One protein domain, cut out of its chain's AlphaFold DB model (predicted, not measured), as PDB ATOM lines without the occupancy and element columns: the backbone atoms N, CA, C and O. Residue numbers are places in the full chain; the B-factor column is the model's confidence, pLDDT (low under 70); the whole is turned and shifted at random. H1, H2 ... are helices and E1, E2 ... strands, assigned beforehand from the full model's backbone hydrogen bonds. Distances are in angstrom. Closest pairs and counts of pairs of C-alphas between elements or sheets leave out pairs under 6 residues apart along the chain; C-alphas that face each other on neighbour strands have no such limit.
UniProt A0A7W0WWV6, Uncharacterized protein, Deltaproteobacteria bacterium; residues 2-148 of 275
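Overview. This is residues 2 to 148 of the 275 residues of an uncharacterized protein of Deltaproteobacteria bacterium (UniProt A0A7W0WWV6). A strongly twisted, curled wall of four antiparallel strands has one helix, H4, running along one of its faces, and beyond H4 lies a helical hairpin of the long H2 and the shorter H3. Three small helices, H1, H5 and H6, lie off the sheet, H5 and H6 on the stretch between E2 and E3; the long link of residues 17 to 33 runs far from the body's middle. The printed part has 147 residues with six named helices and four named strands, in the order H1, H2, H3, H4, E1, E2, H5, H6, E3, E4, and its class is mixed, helices and strands. The sheet's order is E2, E1, E3, E4. The whole is compact, with a radius of gyration of the C-alphas of 15.9 A and spans of 47 by 39 by 29 A.

Arrangement. In the sheet, the inner strands E1, residues 85 to 94, and E3, residues 128 to 134, are antiparallel neighbours at 155 degrees; N 90 and O 130 are 2.9 A apart, within hydrogen-bond range. E3 forms a hairpin with the edge strand E4, residues 141 to 147, antiparallel at 164 degrees, with N 131 and O 143 2.8 A apart. E1 forms a hairpin with the other edge strand, E2, residues 100 to 102, antiparallel at 111 degrees, with N 93 and O 101 2.8 A apart. The pairing is staggered: E1 pairs with E3 over residues 85 to 92 and with E2 over residues 92 to 94. Residues 2 to 3 pair in parallel with residues 146 to 147 of E4. H4, residues 70 to 81, is on one face of the sheet, giving two layers, a helix layer and a strand layer. Its height over the sheet is 9.7 A, it lies over E3, and it runs along the strands, at 7 degrees to E3 on the local plane; the C-alphas of Leu 72 and Ala 129, the closest of H4 and E3, are 7.8 A apart. H3, residues 56 to 64, touches H4 only at the corner, and only just, with 3 pairs of C-alphas within 8 A; the closest, those of Met 63 and Thr 70, are 5.1 A apart. H2, residues 34 to 51, forms a helical hairpin with H3: residues 40 to 44 of H2 touch it, opposite ways at a steep tilt of 39 degrees, with the closest C-alphas, those of Thr 40 and Ala 62, 6.6 A apart. H2 and H4 are close but not clearly touching, the closest C-alphas being those of Val 41 and Thr 70, 6.3 A apart. H1, residues 12 to 16, is close to H2 but not clearly touching, with the closest C-alphas, those of Leu 16 and Leu 34, 5.1 A apart. H6, residues 119 to 123, only just touches H3, with 3 pairs of C-alphas within 8 A; the closest, those of Arg 64 and Asp 120, are 6.0 A apart. H5, residues 105 to 109, touches no helix. E2, H5, H6 and E3 form a split strand-helix-strand unit, two strands running the same way with E1 between them, and its crossover is right-handed. In the six helices every O i to N i+4 pair is within hydrogen-bond range.

Along the chain. E1 measures 26.1 A from C-alpha 85 at (233.413, 158.892, 210.298) to C-alpha 94. E3 and E4 each measure 20.1 A, and E4 ends with C-alpha 147 at (221.755, 161.213, 189.782). H2 measures 25.7 A, H4 16.1 A and H3 10.5 A. H1 begins with C-alpha 12 at (222.725, 143.936, 196.797) and measures 6.4 A; E2 and H5 measure 6.2 A each and H6 6.0 A.

Size, cuts and confidence. The two C-alphas farthest apart, those of Lys 25 and Gly 137, are 48.8 A apart. The printed part has no cut, and the link from H1 to H2 is its one long link. Mean pLDDT of the printed part is 83.5; residues 17 to 32, 56, 115 to 116 and 120 are under 70.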
ATOM      1  N   LEU A   2     226.767 165.914 191.222       93.94
ATOM      2  CA  LEU A   2     225.777 165.571 190.203       93.94
ATOM      3  C   LEU A   2     226.479 164.627 189.217       93.94
ATOM      4  O   LEU A   2     227.588 164.957 188.793       93.94
ATOM      5  N   SER A   3     225.901 163.473 188.890       90.19
ATOM      6  CA  SER A   3     226.415 162.605 187.815       90.19
ATOM      7  C   SER A   3     225.301 161.756 187.202       90.19
ATOM      8  O   SER A   3     224.167 161.799 187.666       90.19
ATOM      9  N   LEU A   4     225.599 161.008 186.140       90.31
ATOM     10  CA  LEU A   4     224.614 160.146 185.479       90.31
ATOM     11  C   LEU A   4     224.426 158.799 186.195       90.31
ATOM     12  O   LEU A   4     223.473 158.068 185.929       90.31
ATOM     13  N   GLU A   5     225.356 158.450 187.070       90.25
ATOM     14  CA  GLU A   5     225.422 157.196 187.801       90.25
ATOM     15  C   GLU A   5     224.607 157.318 189.091       90.25
ATOM     16  O   GLU A   5     224.676 158.354 189.744       90.25
ATOM     17  N   PRO A   6     223.827 156.295 189.471       92.50
ATOM     18  CA  PRO A   6     223.099 156.306 190.732       92.50
ATOM     19  C   PRO A   6     224.058 156.099 191.909       92.50
ATOM     20  O   PRO A   6     225.067 155.410 191.763       92.50
ATOM     21  N   ALA A   7     223.693 156.571 193.107       93.56
ATOM     22  CA  ALA A   7     224.370 156.177 194.348       93.56
ATOM     23  C   ALA A   7     224.434 154.642 194.481       93.56
ATOM     24  O   ALA A   7     225.480 154.094 194.833       93.56
ATOM     25  N   GLY A   8     223.330 153.972 194.130       91.25
ATOM     26  CA  GLY A   8     223.215 152.522 194.009       91.25
ATOM     27  C   GLY A   8     222.486 151.873 195.185       91.25
ATOM     28  O   GLY A   8     222.461 152.408 196.293       91.25
ATOM     29  N   ASP A   9     221.888 150.707 194.925       89.75
ATOM     30  CA  ASP A   9     221.126 149.922 195.904       89.75
ATOM     31  C   ASP A   9     222.063 149.150 196.857       89.75
ATOM     32  O   ASP A   9     222.792 148.271 196.392       89.75
ATOM     33  N   PRO A  10     222.061 149.430 198.175       88.38
ATOM     34  CA  PRO A  10     222.958 148.770 199.121       88.38
ATOM     35  C   PRO A  10     222.498 147.350 199.478       88.38
ATOM     36  O   PRO A  10     223.305 146.549 199.948       88.38
ATOM     37  N   ARG A  11     221.229 147.003 199.212       86.06
ATOM     38  CA  ARG A  11     220.642 145.685 199.515       86.06
ATOM     39  C   ARG A  11     221.271 144.566 198.680       86.06
ATOM     40  O   ARG A  11     221.107 143.388 198.983       86.06
ATOM     41  N   THR A  12     221.999 144.912 197.615       80.44
ATOM     42  CA  THR A  12     222.725 143.936 196.797       80.44
ATOM     43  C   THR A  12     223.848 143.242 197.560       80.44
ATOM     44  O   THR A  12     224.189 142.112 197.212       80.44
ATOM     45  N   LEU A  13     224.392 143.864 198.613       80.12
ATOM     46  CA  LEU A  13     225.456 143.276 199.425       80.12
ATOM     47  C   LEU A  13     225.011 141.965 200.089       80.12
ATOM     48  O   LEU A  13     225.742 140.977 200.046       80.12
ATOM     49  N   ASP A  14     223.786 141.931 200.620       74.94
ATOM     50  CA  ASP A  14     223.230 140.744 201.277       74.94
ATOM     51  C   ASP A  14     223.071 139.580 200.291       74.94
ATOM     52  O   ASP A  14     223.348 138.428 200.626       74.94
ATOM     53  N   ALA A  15     222.714 139.873 199.036       71.50
ATOM     54  CA  ALA A  15     222.589 138.858 197.992       71.50
ATOM     55  C   ALA A  15     223.949 138.294 197.541       71.50
ATOM     56  O   ALA A  15     224.043 137.107 197.224       71.50
ATOM     57  N   LEU A  16     225.009 139.110 197.548       70.62
ATOM     58  CA  LEU A  16     226.369 138.698 197.169       70.62
ATOM     59  C   LEU A  16     227.066 137.842 198.241       70.62
ATOM     60  O   LEU A  16     228.011 137.120 197.918       70.62
ATOM     61  N   ASN A  17     226.596 137.917 199.491       57.44
ATOM     62  CA  ASN A  17     227.120 137.175 200.639       57.44
ATOM     63  C   ASN A  17     226.518 135.776 200.814       57.44
ATOM     64  O   ASN A  17     226.993 135.023 201.661       57.44
ATOM     65  N   THR A  18     225.503 135.396 200.033       50.31
ATOM     66  CA  THR A  18     224.917 134.051 200.130       50.31
ATOM     67  C   THR A  18     225.720 133.028 199.311       50.31
ATOM     68  O   THR A  18     225.760 133.108 198.079       50.31
ATOM     69  N   PRO A  19     226.352 132.013 199.938       42.06
ATOM     70  CA  PRO A  19     226.916 130.890 199.205       42.06
ATOM     71  C   PRO A  19     225.741 130.066 198.667       42.06
ATOM     72  O   PRO A  19     225.074 129.376 199.428       42.06
ATOM     73  N   LYS A  20     225.448 130.170 197.364       50.19
ATOM     74  CA  LYS A  20     224.413 129.370 196.675       50.19
ATOM     75  C   LYS A  20     223.054 129.323 197.422       50.19
ATOM     76  O   LYS A  20     222.594 128.256 197.816       50.19
ATOM     77  N   GLY A  21     222.386 130.465 197.595       39.09
ATOM     78  CA  GLY A  21     220.991 130.522 198.068       39.09
ATOM     79  C   GLY A  21     219.973 130.414 196.921       39.09
ATOM     80  O   GLY A  21     220.226 130.935 195.842       39.09
ATOM     81  N   LYS A  22     218.852 129.712 197.157       35.91
ATOM     82  CA  LYS A  22     217.813 129.236 196.206       35.91
ATOM     83  C   LYS A  22     217.566 130.090 194.938       35.91
ATOM     84  O   LYS A  22     217.453 131.310 195.035       35.91
ATOM     85  N   PRO A  23     217.348 129.448 193.768       39.38
ATOM     86  CA  PRO A  23     217.042 130.149 192.525       39.38
ATOM     87  C   PRO A  23     215.767 130.989 192.670       39.38
ATOM     88  O   PRO A  23     214.680 130.472 192.937       39.38
ATOM     89  N   SER A  24     215.911 132.298 192.476       44.69
ATOM     90  CA  SER A  24     214.791 133.190 192.189       44.69
ATOM     91  C   SER A  24     214.112 132.739 190.890       44.69
ATOM     92  O   SER A  24     214.784 132.319 189.950       44.69
ATOM     93  N   LYS A  25     212.780 132.851 190.813       43.62
ATOM     94  CA  LYS A  25     211.998 132.587 189.586       43.62
ATOM     95  C   LYS A  25     212.298 133.585 188.450       43.62
ATOM     96  O   LYS A  25     211.777 133.428 187.350       43.62
ATOM     97  N   ALA A  26     213.117 134.609 188.694       46.22
ATOM     98  CA  ALA A  26     213.651 135.482 187.656       46.22
ATOM     99  C   ALA A  26     214.871 134.828 186.986       46.22
ATOM    100  O   ALA A  26     215.689 134.217 187.671       46.22
ATOM    101  N   LYS A  27     215.008 134.971 185.657       36.16
ATOM    102  CA  LYS A  27     216.163 134.461 184.893       36.16
ATOM    103  C   LYS A  27     217.470 134.763 185.650       36.16
ATOM    104  O   LYS A  27     217.740 135.942 185.891       36.16
ATOM    105  N   PRO A  28     218.260 133.743 186.031       38.66
ATOM    106  CA  PRO A  28     219.449 133.950 186.841       38.66
ATOM    107  C   PRO A  28     220.461 134.786 186.057       38.66
ATOM    108  O   PRO A  28     220.994 134.353 185.037       38.66
ATOM    109  N   VAL A  29     220.723 136.001 186.536       41.94
ATOM    110  CA  VAL A  29     221.942 136.730 186.180       41.94
ATOM    111  C   VAL A  29     223.096 135.936 186.790       41.94
ATOM    112  O   VAL A  29     223.011 135.543 187.954       41.94
ATOM    113  N   ALA A  30     224.138 135.639 186.008       47.62
ATOM    114  CA  ALA A  30     225.280 134.863 186.488       47.62
ATOM    115  C   ALA A  30     225.791 135.442 187.825       47.62
ATOM    116  O   ALA A  30     225.990 136.657 187.911       47.62
ATOM    117  N   PRO A  31     225.983 134.618 188.873       51.84
ATOM    118  CA  PRO A  31     226.356 135.118 190.188       51.84
ATOM    119  C   PRO A  31     227.739 135.771 190.113       51.84
ATOM    120  O   PRO A  31     228.763 135.094 189.989       51.84
ATOM    121  N   GLN A  32     227.789 137.102 190.187       61.50
ATOM    122  CA  GLN A  32     229.008 137.769 190.623       61.50
ATOM    123  C   GLN A  32     229.185 137.422 192.100       61.50
ATOM    124  O   GLN A  32     228.267 137.586 192.895       61.50
ATOM    125  N   THR A  33     230.346 136.898 192.470       72.38
ATOM    126  CA  THR A  33     230.694 136.742 193.881       72.38
ATOM    127  C   THR A  33     231.062 138.106 194.451       72.38
ATOM    128  O   THR A  33     231.541 138.969 193.707       72.38
ATOM    129  N   LEU A  34     230.912 138.295 195.766       80.25
ATOM    130  CA  LEU A  34     231.391 139.509 196.433       80.25
ATOM    131  C   LEU A  34     232.850 139.823 196.049       80.25
ATOM    132  O   LEU A  34     233.171 140.964 195.738       80.25
ATOM    133  N   THR A  35     233.713 138.805 195.966       82.25
ATOM    134  CA  THR A  35     235.112 138.949 195.533       82.25
ATOM    135  C   THR A  35     235.246 139.588 194.150       82.25
ATOM    136  O   THR A  35     236.043 140.509 193.985       82.25
ATOM    137  N   LYS A  36     234.471 139.134 193.155       82.56
ATOM    138  CA  LYS A  36     234.514 139.706 191.800       82.56
ATOM    139  C   LYS A  36     233.995 141.143 191.790       82.56
ATOM    140  O   LYS A  36     234.633 142.004 191.197       82.56
ATOM    141  N   ALA A  37     232.891 141.405 192.488       83.75
ATOM    142  CA  ALA A  37     232.327 142.748 192.571       83.75
ATOM    143  C   ALA A  37     233.299 143.735 193.247       83.75
ATOM    144  O   ALA A  37     233.501 144.842 192.753       83.75
ATOM    145  N   LEU A  38     233.970 143.316 194.326       87.38
ATOM    146  CA  LEU A  38     235.009 144.106 194.992       87.38
ATOM    147  C   LEU A  38     236.233 144.334 194.099       87.38
ATOM    148  O   LEU A  38     236.795 145.425 194.122       87.38
ATOM    149  N   ALA A  39     236.642 143.341 193.302       87.69
ATOM    150  CA  ALA A  39     237.752 143.497 192.363       87.69
ATOM    151  C   ALA A  39     237.450 144.561 191.295       87.69
ATOM    152  O   ALA A  39     238.307 145.398 191.019       87.69
ATOM    153  N   THR A  40     236.223 144.587 190.759       87.31
ATOM    154  CA  THR A  40     235.771 145.645 189.843       87.31
ATOM    155  C   THR A  40     235.815 147.016 190.515       87.31
ATOM    156  O   THR A  40     236.430 147.934 189.985       87.31
ATOM    157  N   VAL A  41     235.235 147.158 191.713       88.19
ATOM    158  CA  VAL A  41     235.252 148.437 192.449       88.19
ATOM    159  C   VAL A  41     236.683 148.902 192.736       88.19
ATOM    160  O   VAL A  41     236.984 150.085 192.584       88.19
ATOM    161  N   ARG A  42     237.576 147.983 193.122       89.56
ATOM    162  CA  ARG A  42     238.992 148.281 193.371       89.56
ATOM    163  C   ARG A  42     239.691 148.791 192.118       89.56
ATOM    164  O   ARG A  42     240.366 149.809 192.197       89.56
ATOM    165  N   TYR A  43     239.507 148.114 190.986       89.12
ATOM    166  CA  TYR A  43     240.079 148.549 189.715       89.12
ATOM    167  C   TYR A  43     239.649 149.980 189.369       89.12
ATOM    168  O   TYR A  43     240.488 150.803 189.010       89.12
ATOM    169  N   GLU A  44     238.367 150.305 189.548       88.19
ATOM    170  CA  GLU A  44     237.864 151.646 189.245       88.19
ATOM    171  C   GLU A  44     238.359 152.720 190.216       88.19
ATOM    172  O   GLU A  44     238.641 153.844 189.796       88.19
ATOM    173  N   LEU A  45     238.500 152.396 191.505       88.06
ATOM    174  CA  LEU A  45     239.124 153.298 192.476       88.06
ATOM    175  C   LEU A  45     240.590 153.556 192.115       88.06
ATOM    176  O   LEU A  45     241.002 154.715 192.048       88.06
ATOM    177  N   ASP A  46     241.361 152.501 191.842       87.88
ATOM    178  CA  ASP A  46     242.773 152.603 191.466       87.88
ATOM    179  C   ASP A  46     242.934 153.432 190.182       87.88
ATOM    180  O   ASP A  46     243.800 154.309 190.102       87.88
ATOM    181  N   PHE A  47     242.058 153.218 189.195       85.50
ATOM    182  CA  PHE A  47     242.016 154.017 187.974       85.50
ATOM    183  C   PHE A  47     241.719 155.489 188.280       85.50
ATOM    184  O   PHE A  47     242.512 156.356 187.906       85.50
ATOM    185  N   LEU A  48     240.635 155.786 189.010       84.62
ATOM    186  CA  LEU A  48     240.245 157.158 189.344       84.62
ATOM    187  C   LEU A  48     241.358 157.904 190.093       84.62
ATOM    188  O   LEU A  48     241.647 159.053 189.755       84.62
ATOM    189  N   TYR A  49     242.004 157.276 191.078       82.69
ATOM    190  CA  TYR A  49     243.096 157.908 191.825       82.69
ATOM    191  C   TYR A  49     244.353 158.108 190.977       82.69
ATOM    192  O   TYR A  49     245.057 159.102 191.157       82.69
ATOM    193  N   ARG A  50     244.627 157.207 190.025       82.31
ATOM    194  CA  ARG A  50     245.791 157.308 189.140       82.31
ATOM    195  C   ARG A  50     245.617 158.368 188.053       82.31
ATOM    196  O   ARG A  50     246.565 159.099 187.775       82.31
ATOM    197  N   VAL A  51     244.445 158.439 187.418       79.44
ATOM    198  CA  VAL A  51     244.227 159.311 186.246       79.44
ATOM    199  C   VAL A  51     243.427 160.582 186.545       79.44
ATOM    200  O   VAL A  51     243.504 161.532 185.773       79.44
ATOM    201  N   ASN A  52     242.729 160.652 187.685       81.25
ATOM    202  CA  ASN A  52     241.946 161.809 188.156       81.25
ATOM    203  C   ASN A  52     240.730 162.191 187.281       81.25
ATOM    204  O   ASN A  52     240.198 163.299 187.383       81.25
ATOM    205  N   PHE A  53     240.263 161.261 186.450       75.19
ATOM    206  CA  PHE A  53     238.985 161.318 185.744       75.19
ATOM    207  C   PHE A  53     238.426 159.898 185.580       75.19
ATOM    208  O   PHE A  53     239.154 158.917 185.720       75.19
ATOM    209  N   SER A  54     237.136 159.787 185.275       74.81
ATOM    210  CA  SER A  54     236.489 158.500 185.010       74.81
ATOM    211  C   SER A  54     236.383 158.219 183.512       74.81
ATOM    212  O   SER A  54     236.182 159.137 182.717       74.81
ATOM    213  N   ASN A  55     236.462 156.947 183.121       73.94
ATOM    214  CA  ASN A  55     236.137 156.508 181.765       73.94
ATOM    215  C   ASN A  55     234.646 156.138 181.674       73.94
ATOM    216  O   ASN A  55     234.146 155.391 182.508       73.94
ATOM    217  N   THR A  56     233.931 156.635 180.662       68.88
ATOM    218  CA  THR A  56     232.484 156.413 180.508       68.88
ATOM    219  C   THR A  56     232.095 154.934 180.473       68.88
ATOM    220  O   THR A  56     231.110 154.565 181.108       68.88
ATOM    221  N   MET A  57     232.855 154.086 179.770       70.62
ATOM    222  CA  MET A  57     232.546 152.653 179.669       70.62
ATOM    223  C   MET A  57     232.657 151.979 181.033       70.62
ATOM    224  O   MET A  57     231.731 151.306 181.476       70.62
ATOM    225  N   ASN A  58     233.730 152.289 181.752       74.19
ATOM    226  CA  ASN A  58     233.928 151.833 183.116       74.19
ATOM    227  C   ASN A  58     232.804 152.290 184.064       74.19
ATOM    228  O   ASN A  58     232.337 151.516 184.894       74.19
ATOM    229  N   MET A  59     232.333 153.537 183.944       75.62
ATOM    230  CA  MET A  59     231.221 154.040 184.765       75.62
ATOM    231  C   MET A  59     229.912 153.307 184.469       75.62
ATOM    232  O   MET A  59     229.163 152.987 185.394       75.62
ATOM    233  N   ILE A  60     229.632 153.004 183.199       75.31
ATOM    234  CA  ILE A  60     228.454 152.217 182.825       75.31
ATOM    235  C   ILE A  60     228.540 150.827 183.459       75.31
ATOM    236  O   ILE A  60     227.616 150.435 184.172       75.31
ATOM    237  N   ASP A  61     229.652 150.121 183.278       71.81
ATOM    238  CA  ASP A  61     229.781 148.736 183.734       71.81
ATOM    239  C   ASP A  61     229.848 148.627 185.262       71.81
ATOM    240  O   ASP A  61     229.150 147.809 185.865       71.81
ATOM    241  N   ALA A  62     230.641 149.478 185.916       72.56
ATOM    242  CA  ALA A  62     230.891 149.385 187.348       72.56
ATOM    243  C   ALA A  62     229.874 150.145 188.209       72.56
ATOM    244  O   ALA A  62     229.595 149.707 189.323       72.56
ATOM    245  N   MET A  63     229.322 151.272 187.744       77.38
ATOM    246  CA  MET A  63     228.448 152.122 188.570       77.38
ATOM    247  C   MET A  63     226.969 152.034 188.208       77.38
ATOM    248  O   MET A  63     226.127 152.100 189.102       77.38
ATOM    249  N   ARG A  64     226.627 151.855 186.926       76.62
ATOM    250  CA  ARG A  64     225.224 151.665 186.512       76.62
ATOM    251  C   ARG A  64     224.831 150.194 186.518       76.62
ATOM    252  O   ARG A  64     223.851 149.824 187.159       76.62
ATOM    253  N   GLY A  65     225.640 149.367 185.856       74.50
ATOM    254  CA  GLY A  65     225.472 147.921 185.704       74.50
ATOM    255  C   GLY A  65     225.980 147.088 186.883       74.50
ATOM    256  O   GLY A  65     225.586 145.927 187.023       74.50
ATOM    257  N   GLY A  66     226.822 147.677 187.734       76.06
ATOM    258  CA  GLY A  66     227.536 146.976 188.794       76.06
ATOM    259  C   GLY A  66     226.631 146.302 189.824       76.06
ATOM    260  O   GLY A  66     225.499 146.723 190.097       76.06
ATOM    261  N   ALA A  67     227.149 145.230 190.427       79.38
ATOM    262  CA  ALA A  67     226.468 144.534 191.514       79.38
ATOM    263  C   ALA A  67     226.528 145.314 192.837       79.38
ATOM    264  O   ALA A  67     225.609 145.206 193.640       79.38
ATOM    265  N   LEU A  68     227.575 146.113 193.055       86.06
ATOM    266  CA  LEU A  68     227.736 146.956 194.240       86.06
ATOM    267  C   LEU A  68     227.345 148.414 193.946       86.06
ATOM    268  O   LEU A  68     227.439 148.848 192.795       86.06
ATOM    269  N   PRO A  69     226.940 149.194 194.967       89.38
ATOM    270  CA  PRO A  69     226.657 150.623 194.833       89.38
ATOM    271  C   PRO A  69     227.965 151.425 194.698       89.38
ATOM    272  O   PRO A  69     228.393 152.127 195.612       89.38
ATOM    273  N   THR A  70     228.653 151.276 193.564       88.94
ATOM    274  CA  THR A  70     230.032 151.752 193.359       88.94
ATOM    275  C   THR A  70     230.184 153.257 193.577       88.94
ATOM    276  O   THR A  70     231.148 153.685 194.205       88.94
ATOM    277  N   GLN A  71     229.212 154.066 193.151       89.88
ATOM    278  CA  GLN A  71     229.245 155.515 193.359       89.88
ATOM    279  C   GLN A  71     229.172 155.896 194.847       89.88
ATOM    280  O   GLN A  71     229.881 156.802 195.296       89.88
ATOM    281  N   LEU A  72     228.352 155.194 195.637       93.06
ATOM    282  CA  LEU A  72     228.345 155.343 197.092       93.06
ATOM    283  C   LEU A  72     229.683 154.893 197.690       93.06
ATOM    284  O   LEU A  72     230.253 155.612 198.511       93.06
ATOM    285  N   ILE A  73     230.213 153.746 197.248       92.88
ATOM    286  CA  ILE A  73     231.496 153.218 197.731       92.88
ATOM    287  C   ILE A  73     232.627 154.221 197.489       92.88
ATOM    288  O   ILE A  73     233.426 154.435 198.391       92.88
ATOM    289  N   PHE A  74     232.659 154.915 196.351       91.25
ATOM    290  CA  PHE A  74     233.664 155.949 196.074       91.25
ATOM    291  C   PHE A  74     233.650 157.065 197.125       91.25
ATOM    292  O   PHE A  74     234.698 157.443 197.652       91.25
ATOM    293  N   GLY A  75     232.456 157.556 197.474       92.19
ATOM    294  CA  GLY A  75     232.289 158.549 198.535       92.19
ATOM    295  C   GLY A  75     232.752 158.028 199.899       92.19
ATOM    296  O   GLY A  75     233.490 158.717 200.603       92.19
ATOM    297  N   LEU A  76     232.375 156.796 200.250       94.94
ATOM    298  CA  LEU A  76     232.757 156.157 201.515       94.94
ATOM    299  C   LEU A  76     234.271 155.905 201.608       94.94
ATOM    300  O   LEU A  76     234.875 156.166 202.649       94.94
ATOM    301  N   SER A  77     234.904 155.456 200.523       93.06
ATOM    302  CA  SER A  77     236.352 155.261 200.441       93.06
ATOM    303  C   SER A  77     237.098 156.576 200.649       93.06
ATOM    304  O   SER A  77     238.028 156.616 201.452       93.06
ATOM    305  N   ALA A  78     236.666 157.665 200.004       91.44
ATOM    306  CA  ALA A  78     237.265 158.983 200.206       91.44
ATOM    307  C   ALA A  78     237.124 159.455 201.664       91.44
ATOM    308  O   ALA A  78     238.097 159.908 202.269       91.44
ATOM    309  N   MET A  79     235.940 159.295 202.269       95.00
ATOM    310  CA  MET A  79     235.727 159.619 203.685       95.00
ATOM    311  C   MET A  79     236.681 158.832 204.590       95.00
ATOM    312  O   MET A  79     237.331 159.426 205.451       95.00
ATOM    313  N   LYS A  80     236.829 157.523 204.355       94.75
ATOM    314  CA  LYS A  80     237.731 156.665 205.128       94.75
ATOM    315  C   LYS A  80     239.196 157.077 204.977       94.75
ATOM    316  O   LYS A  80     239.877 157.216 205.990       94.75
ATOM    317  N   VAL A  81     239.665 157.301 203.748       93.81
ATOM    318  CA  VAL A  81     241.047 157.737 203.454       93.81
ATOM    319  C   VAL A  81     241.362 159.058 204.150       93.81
ATOM    320  O   VAL A  81     242.430 159.217 204.734       93.81
ATOM    321  N   HIS A  82     240.412 159.990 204.158       95.06
ATOM    322  CA  HIS A  82     240.582 161.277 204.820       95.06
ATOM    323  C   HIS A  82     240.242 161.251 206.319       95.06
ATOM    324  O   HIS A  82     240.174 162.315 206.931       95.06
ATOM    325  N   GLY A  83     240.054 160.084 206.944       97.25
ATOM    326  CA  GLY A  83     239.840 159.955 208.391       97.25
ATOM    327  C   GLY A  83     238.537 160.584 208.888       97.25
ATOM    328  O   GLY A  83     238.519 161.187 209.960       97.25
ATOM    329  N   TYR A  84     237.478 160.513 208.082       98.19
ATOM    330  CA  TYR A  84     236.121 160.873 208.475       98.19
ATOM    331  C   TYR A  84     235.336 159.639 208.927       98.19
ATOM    332  O   TYR A  84     235.526 158.532 208.421       98.19
ATOM    333  N   GLU A  85     234.405 159.859 209.845       96.94
ATOM    334  CA  GLU A  85     233.413 158.892 210.298       96.94
ATOM    335  C   GLU A  85     232.068 159.198 209.639       96.94
ATOM    336  O   GLU A  85     231.653 160.360 209.567       96.94
ATOM    337  N   VAL A  86     231.380 158.153 209.178       97.06
ATOM    338  CA  VAL A  86     230.009 158.263 208.669       97.06
ATOM    339  C   VAL A  86     229.047 158.258 209.850       97.06
ATOM    340  O   VAL A  86     229.122 157.397 210.719       97.06
ATOM    341  N   VAL A  87     228.139 159.229 209.863       97.56
ATOM    342  CA  VAL A  87     227.106 159.411 210.889       97.56
ATOM    343  C   VAL A  87     225.782 158.824 210.420       97.56
ATOM    344  O   VAL A  87     225.125 158.111 211.169       97.56
ATOM    345  N   SER A  88     225.375 159.118 209.183       97.31
ATOM    346  CA  SER A  88     224.168 158.537 208.599       97.31
ATOM    347  C   SER A  88     224.209 158.526 207.074       97.31
ATOM    348  O   SER A  88     224.933 159.305 206.448       97.31
ATOM    349  N   LEU A  89     223.404 157.634 206.495       96.75
ATOM    350  CA  LEU A  89     223.108 157.548 205.070       96.75
ATOM    351  C   LEU A  89     221.590 157.610 204.902       96.75
ATOM    352  O   LEU A  89     220.875 156.780 205.460       96.75
ATOM    353  N   HIS A  90     221.109 158.560 204.107       97.31
ATOM    354  CA  HIS A  90     219.705 158.646 203.722       97.31
ATOM    355  C   HIS A  90     219.586 158.710 202.205       97.31
ATOM    356  O   HIS A  90     220.225 159.541 201.561       97.31
ATOM    357  N   TYR A  91     218.731 157.870 201.633       97.69
ATOM    358  CA  TYR A  91     218.334 158.014 200.237       97.69
ATOM    359  C   TYR A  91     217.198 159.023 200.119       97.69
ATOM    360  O   TYR A  91     216.387 159.167 201.038       97.69
ATOM    361  N   PHE A  92     217.136 159.729 198.994       98.00
ATOM    362  CA  PHE A  92     216.106 160.737 198.774       98.00
ATOM    363  C   PHE A  92     215.698 160.871 197.308       98.00
ATOM    364  O   PHE A  92     216.417 160.494 196.381       98.00
ATOM    365  N   LYS A  93     214.535 161.482 197.104       97.00
ATOM    366  CA  LYS A  93     214.079 162.031 195.829       97.00
ATOM    367  C   LYS A  93     213.966 163.548 195.943       97.00
ATOM    368  O   LYS A  93     213.860 164.089 197.043       97.00
ATOM    369  N   LEU A  94     214.021 164.226 194.804       97.69
ATOM    370  CA  LEU A  94     213.579 165.612 194.724       97.69
ATOM    371  C   LEU A  94     212.078 165.598 194.440       97.69
ATOM    372  O   LEU A  94     211.629 164.906 193.516       97.69
ATOM    373  N   ASP A  95     211.312 166.316 195.250       97.25
ATOM    374  CA  ASP A  95     209.899 166.545 194.975       97.25
ATOM    375  C   ASP A  95     209.712 167.519 193.804       97.25
ATOM    376  O   ASP A  95     210.674 167.984 193.179       97.25
ATOM    377  N   GLU A  96     208.460 167.814 193.469       97.31
ATOM    378  CA  GLU A  96     208.140 168.719 192.371       97.31
ATOM    379  C   GLU A  96     208.701 170.123 192.582       97.31
ATOM    380  O   GLU A  96     208.972 170.796 191.600       97.31
ATOM    381  N   GLN A  97     208.973 170.557 193.807       97.50
ATOM    382  CA  GLN A  97     209.531 171.867 194.133       97.50
ATOM    383  C   GLN A  97     211.068 171.844 194.198       97.50
ATOM    384  O   GLN A  97     211.691 172.891 194.352       97.50
ATOM    385  N   GLY A  98     211.707 170.684 194.008       97.69
ATOM    386  CA  GLY A  98     213.159 170.525 194.141       97.69
ATOM    387  C   GLY A  98     213.623 170.410 195.599       97.69
ATOM    388  O   GLY A  98     214.822 170.512 195.886       97.69
ATOM    389  N   VAL A  99     212.699 170.194 196.533       98.12
ATOM    390  CA  VAL A  99     212.991 169.960 197.945       98.12
ATOM    391  C   VAL A  99     213.312 168.479 198.152       98.12
ATOM    392  O   VAL A  99     212.873 167.594 197.415       98.12
ATOM    393  N   ILE A 100     214.174 168.207 199.131       97.94
ATOM    394  CA  ILE A 100     214.581 166.845 199.477       97.94
ATOM    395  C   ILE A 100     213.423 166.146 200.188       97.94
ATOM    396  O   ILE A 100     213.035 166.546 201.282       97.94
ATOM    397  N   ALA A 101     212.950 165.051 199.596       97.81
ATOM    398  CA  ALA A 101     212.048 164.096 200.221       97.81
ATOM    399  C   ALA A 101     212.808 162.785 200.462       97.81
ATOM    400  O   ALA A 101     213.136 162.059 199.519       97.81
ATOM    401  N   TYR A 102     213.131 162.492 201.722       98.06
ATOM    402  CA  TYR A 102     213.798 161.240 202.086       98.06
ATOM    403  C   TYR A 102     212.894 160.036 201.805       98.06
ATOM    404  O   TYR A 102     211.672 160.133 201.914       98.06
ATOM    405  N   LEU A 103     213.498 158.906 201.431       96.69
ATOM    406  CA  LEU A 103     212.744 157.675 201.207       96.69
ATOM    407  C   LEU A 103     212.141 157.170 202.519       96.69
ATOM    408  O   LEU A 103     212.840 157.053 203.527       96.69
ATOM    409  N   ALA A 104     210.857 156.830 202.477       95.31
ATOM    410  CA  ALA A 104     210.157 156.146 203.548       95.31
ATOM    411  C   ALA A 104     210.265 154.622 203.391       95.31
ATOM    412  O   ALA A 104     210.634 154.095 202.338       95.31
ATOM    413  N   GLU A 105     209.869 153.886 204.428       92.94
ATOM    414  CA  GLU A 105     209.847 152.419 204.407       92.94
ATOM    415  C   GLU A 105     209.004 151.865 203.242       92.94
ATOM    416  O   GLU A 105     209.379 150.880 202.606       92.94
ATOM    417  N   ALA A 106     207.898 152.537 202.906       93.19
ATOM    418  CA  ALA A 106     207.055 152.176 201.770       93.19
ATOM    419  C   ALA A 106     207.787 152.301 200.419       93.19
ATOM    420  O   ALA A 106     207.616 151.434 199.563       93.19
ATOM    421  N   ASP A 107     208.638 153.321 200.228       93.00
ATOM    422  CA  ASP A 107     209.438 153.458 199.001       93.00
ATOM    423  C   ASP A 107     210.414 152.274 198.860       93.00
ATOM    424  O   ASP A 107     210.579 151.725 197.770       93.00
ATOM    425  N   VAL A 108     211.027 151.837 199.968       90.06
ATOM    426  CA  VAL A 108     211.969 150.703 199.990       90.06
ATOM    427  C   VAL A 108     211.260 149.372 199.731       90.06
ATOM    428  O   VAL A 108     211.783 148.543 198.984       90.06
ATOM    429  N   LYS A 109     210.066 149.166 200.306       88.38
ATOM    430  CA  LYS A 109     209.240 147.964 200.077       88.38
ATOM    431  C   LYS A 109     208.771 147.847 198.628       88.38
ATOM    432  O   LYS A 109     208.739 146.747 198.089       88.38
ATOM    433  N   ASN A 110     208.449 148.976 197.999       87.69
ATOM    434  CA  ASN A 110     208.002 149.029 196.606       87.69
ATOM    435  C   ASN A 110     209.159 148.998 195.593       87.69
ATOM    436  O   ASN A 110     208.920 148.898 194.388       87.69
ATOM    437  N   ALA A 111     210.412 149.093 196.049       87.69
ATOM    438  CA  ALA A 111     211.564 148.981 195.170       87.69
ATOM    439  C   ALA A 111     211.673 147.554 194.597       87.69
ATOM    440  O   ALA A 111     211.420 146.588 195.323       87.69
ATOM    441  N   PRO A 112     212.117 147.391 193.335       84.50
ATOM    442  CA  PRO A 112     212.347 146.071 192.758       84.50
ATOM    443  C   PRO A 112     213.199 145.181 193.672       84.50
ATOM    444  O   PRO A 112     214.143 145.656 194.318       84.50
ATOM    445  N   ALA A 113     212.869 143.888 193.712       80.44
ATOM    446  CA  ALA A 113     213.643 142.900 194.456       80.44
ATOM    447  C   ALA A 113     215.097 142.857 193.960       80.44
ATOM    448  O   ALA A 113     215.380 143.079 192.781       80.44
ATOM    449  N   VAL A 114     216.037 142.536 194.846       76.81
ATOM    450  CA  VAL A 114     217.444 142.357 194.469       76.81
ATOM    451  C   VAL A 114     217.567 141.203 193.459       76.81
ATOM    452  O   VAL A 114     216.917 140.172 193.603       76.81
ATOM    453  N   GLY A 115     218.350 141.388 192.387       68.12
ATOM    454  CA  GLY A 115     218.423 140.446 191.250       68.12
ATOM    455  C   GLY A 115     217.233 140.528 190.269       68.12
ATOM    456  O   GLY A 115     217.228 139.873 189.230       68.12
ATOM    457  N   VAL A 116     216.253 141.366 190.609       67.88
ATOM    458  CA  VAL A 116     215.061 141.832 189.886       67.88
ATOM    459  C   VAL A 116     215.281 142.697 188.635       67.88
ATOM    460  O   VAL A 116     215.207 143.915 188.764       67.88
ATOM    461  N   GLY A 117     215.517 142.160 187.436       70.44
ATOM    462  CA  GLY A 117     215.581 142.984 186.210       70.44
ATOM    463  C   GLY A 117     216.908 143.735 186.006       70.44
ATOM    464  O   GLY A 117     217.945 143.340 186.536       70.44
ATOM    465  N   LYS A 118     216.915 144.787 185.167       74.00
ATOM    466  CA  LYS A 118     218.146 145.528 184.818       74.00
ATOM    467  C   LYS A 118     218.632 146.387 185.992       74.00
ATOM    468  O   LYS A 118     217.821 146.983 186.700       74.00
ATOM    469  N   ALA A 119     219.951 146.519 186.144       70.69
ATOM    470  CA  ALA A 119     220.573 147.295 187.221       70.69
ATOM    471  C   ALA A 119     220.076 148.752 187.285       70.69
ATOM    472  O   ALA A 119     219.771 149.237 188.371       70.69
ATOM    473  N   ASP A 120     219.858 149.401 186.136       69.88
ATOM    474  CA  ASP A 120     219.274 150.749 186.064       69.88
ATOM    475  C   ASP A 120     217.881 150.834 186.706       69.88
ATOM    476  O   ASP A 120     217.544 151.818 187.358       69.88
ATOM    477  N   SER A 121     217.062 149.786 186.552       73.69
ATOM    478  CA  SER A 121     215.718 149.735 187.141       73.69
ATOM    479  C   SER A 121     215.785 149.550 188.654       73.69
ATOM    480  O   SER A 121     215.068 150.226 189.389       73.69
ATOM    481  N   ARG A 122     216.689 148.681 189.122       74.81
ATOM    482  CA  ARG A 122     216.955 148.450 190.548       74.81
ATOM    483  C   ARG A 122     217.480 149.713 191.235       74.81
ATOM    484  O   ARG A 122     216.995 150.098 192.294       74.81
ATOM    485  N   ASN A 123     218.455 150.377 190.620       81.75
ATOM    486  CA  ASN A 123     219.143 151.515 191.218       81.75
ATOM    487  C   ASN A 123     218.323 152.818 191.164       81.75
ATOM    488  O   ASN A 123     218.702 153.788 191.811       81.75
ATOM    489  N   ARG A 124     217.192 152.853 190.441       83.62
ATOM    490  CA  ARG A 124     216.365 154.060 190.278       83.62
ATOM    491  C   ARG A 124     215.809 154.606 191.596       83.62
ATOM    492  O   ARG A 124     215.742 155.819 191.761       83.62
ATOM    493  N   ILE A 125     215.398 153.735 192.520       90.62
ATOM    494  CA  ILE A 125     214.926 154.166 193.850       90.62
ATOM    495  C   ILE A 125     216.104 154.689 194.680       90.62
ATOM    496  O   ILE A 125     216.010 155.733 195.316       90.62
ATOM    497  N   PHE A 126     217.248 154.013 194.592       93.75
ATOM    498  CA  PHE A 126     218.479 154.332 195.319       93.75
ATOM    499  C   PHE A 126     219.418 155.244 194.511       93.75
ATOM    500  O   PHE A 126     220.640 155.093 194.534       93.75
ATOM    501  N   ALA A 127     218.836 156.184 193.764       94.00
ATOM    502  CA  ALA A 127     219.562 157.047 192.841       94.00
ATOM    503  C   ALA A 127     220.331 158.166 193.559       94.00
ATOM    504  O   ALA A 127     221.493 158.411 193.245       94.00
ATOM    505  N   ASN A 128     219.711 158.814 194.551       97.50
ATOM    506  CA  ASN A 128     220.310 159.941 195.272       97.50
ATOM    507  C   ASN A 128     220.565 159.581 196.732       97.50
ATOM    508  O   ASN A 128     219.722 158.956 197.375       97.50
ATOM    509  N   ALA A 129     221.699 160.032 197.262       97.81
ATOM    510  CA  ALA A 129     222.126 159.737 198.624       97.81
ATOM    511  C   ALA A 129     222.658 160.984 199.334       97.81
ATOM    512  O   ALA A 129     223.422 161.766 198.766       97.81
ATOM    513  N   GLU A 130     222.267 161.152 200.592       98.25
ATOM    514  CA  GLU A 130     222.842 162.083 201.553       98.25
ATOM    515  C   GLU A 130     223.665 161.291 202.570       98.25
ATOM    516  O   GLU A 130     223.130 160.455 203.295       98.25
ATOM    517  N   LEU A 131     224.959 161.588 202.642       97.94
ATOM    518  CA  LEU A 131     225.847 161.137 203.701       97.94
ATOM    519  C   LEU A 131     226.102 162.286 204.670       97.94
ATOM    520  O   LEU A 131     226.513 163.379 204.268       97.94
ATOM    521  N   ARG A 132     225.920 162.011 205.958       98.19
ATOM    522  CA  ARG A 132     226.388 162.874 207.041       98.19
ATOM    523  C   ARG A 132     227.670 162.289 207.596       98.19
ATOM    524  O   ARG A 132     227.725 161.094 207.868       98.19
ATOM    525  N   PHE A 133     228.700 163.110 207.746       98.06
ATOM    526  CA  PHE A 133     230.025 162.651 208.158       98.06
ATOM    527  C   PHE A 133     230.751 163.714 208.978       98.06
ATOM    528  O   PHE A 133     230.417 164.896 208.908       98.06
ATOM    529  N   ARG A 134     231.752 163.321 209.763       98.25
ATOM    530  CA  ARG A 134     232.558 164.253 210.569       98.25
ATOM    531  C   ARG A 134     233.971 163.738 210.782       98.25
ATOM    532  O   ARG A 134     234.228 162.548 210.638       98.25
ATOM    533  N   LYS A 135     234.899 164.632 211.122       98.06
ATOM    534  CA  LYS A 135     236.133 164.208 211.800       98.06
ATOM    535  C   LYS A 135     235.774 163.740 213.216       98.06
ATOM    536  O   LYS A 135     234.776 164.240 213.746       98.06
ATOM    537  N   PRO A 136     236.566 162.861 213.848       97.19
ATOM    538  CA  PRO A 136     236.409 162.569 215.270       97.19
ATOM    539  C   PRO A 136     236.335 163.871 216.085       97.19
ATOM    540  O   PRO A 136     237.176 164.753 215.917       97.19
ATOM    541  N   GLY A 137     235.273 164.041 216.877       95.00
ATOM    542  CA  GLY A 137     235.006 165.263 217.658       95.00
ATOM    543  C   GLY A 137     234.640 166.523 216.852       95.00
ATOM    544  O   GLY A 137     234.396 167.573 217.436       95.00
ATOM    545  N   GLY A 138     234.586 166.448 215.521       97.25
ATOM    546  CA  GLY A 138     234.315 167.586 214.644       97.25
ATOM    547  C   GLY A 138     232.832 167.810 214.339       97.25
ATOM    548  O   GLY A 138     231.963 166.985 214.638       97.25
ATOM    549  N   ARG A 139     232.544 168.925 213.656       97.88
ATOM    550  CA  ARG A 139     231.194 169.242 213.161       97.88
ATOM    551  C   ARG A 139     230.723 168.246 212.098       97.88
ATOM    552  O   ARG A 139     231.519 167.770 211.285       97.88
ATOM    553  N   ILE A 140     229.413 168.006 212.061       98.25
ATOM    554  CA  ILE A 140     228.773 167.224 211.000       98.25
ATOM    555  C   ILE A 140     228.785 168.028 209.695       98.25
ATOM    556  O   ILE A 140     228.396 169.193 209.654       98.25
ATOM    557  N   GLN A 141     229.224 167.375 208.627       97.81
ATOM    558  CA  GLN A 141     229.204 167.844 207.249       97.81
ATOM    559  C   GLN A 141     228.261 166.970 206.424       97.81
ATOM    560  O   GLN A 141     228.009 165.811 206.760       97.81
ATOM    561  N   ILE A 142     227.740 167.536 205.336       97.62
ATOM    562  CA  ILE A 142     226.770 166.877 204.464       97.62
ATOM    563  C   ILE A 142     227.369 166.732 203.069       97.62
ATOM    564  O   ILE A 142     227.731 167.718 202.428       97.62
ATOM    565  N   TYR A 143     227.419 165.499 202.578       97.25
ATOM    566  CA  TYR A 143     227.692 165.180 201.186       97.25
ATOM    567  C   TYR A 143     226.414 164.653 200.542       97.25
ATOM    568  O   TYR A 143     225.831 163.683 201.016       97.25
ATOM    569  N   ARG A 144     225.984 165.275 199.443       97.25
ATOM    570  CA  ARG A 144     224.853 164.793 198.642       97.25
ATOM    571  C   ARG A 144     225.320 164.395 197.264       97.25
ATOM    572  O   ARG A 144     226.006 165.178 196.607       97.25
ATOM    573  N   HIS A 145     224.892 163.227 196.822       97.44
ATOM    574  CA  HIS A 145     224.987 162.767 195.451       97.44
ATOM    575  C   HIS A 145     223.586 162.742 194.836       97.44
ATOM    576  O   HIS A 145     222.667 162.192 195.442       97.44
ATOM    577  N   ILE A 146     223.432 163.349 193.660       97.25
ATOM    578  CA  ILE A 146     222.184 163.364 192.893       97.25
ATOM    579  C   ILE A 146     222.472 162.794 191.505       97.25
ATOM    580  O   ILE A 146     223.339 163.314 190.796       97.25
ATOM    581  N   GLN A 147     221.726 161.762 191.126       95.75
ATOM    582  CA  GLN A 147     221.755 161.213 189.782       95.75
ATOM    583  C   GLN A 147     220.913 162.094 188.862       95.75
ATOM    584  O   GLN A 147     219.708 162.248 189.063       95.75
ATOM    585  N   VAL A 148     221.530 162.663 187.836       95.31
ATOM    586  CA  VAL A 148     220.838 163.502 186.866       95.31
ATOM    587  C   VAL A 148     221.607 163.594 185.553       95.31
ATOM    588  O   VAL A 148     222.835 163.678 185.530       95.31
TER     589      VAL A 148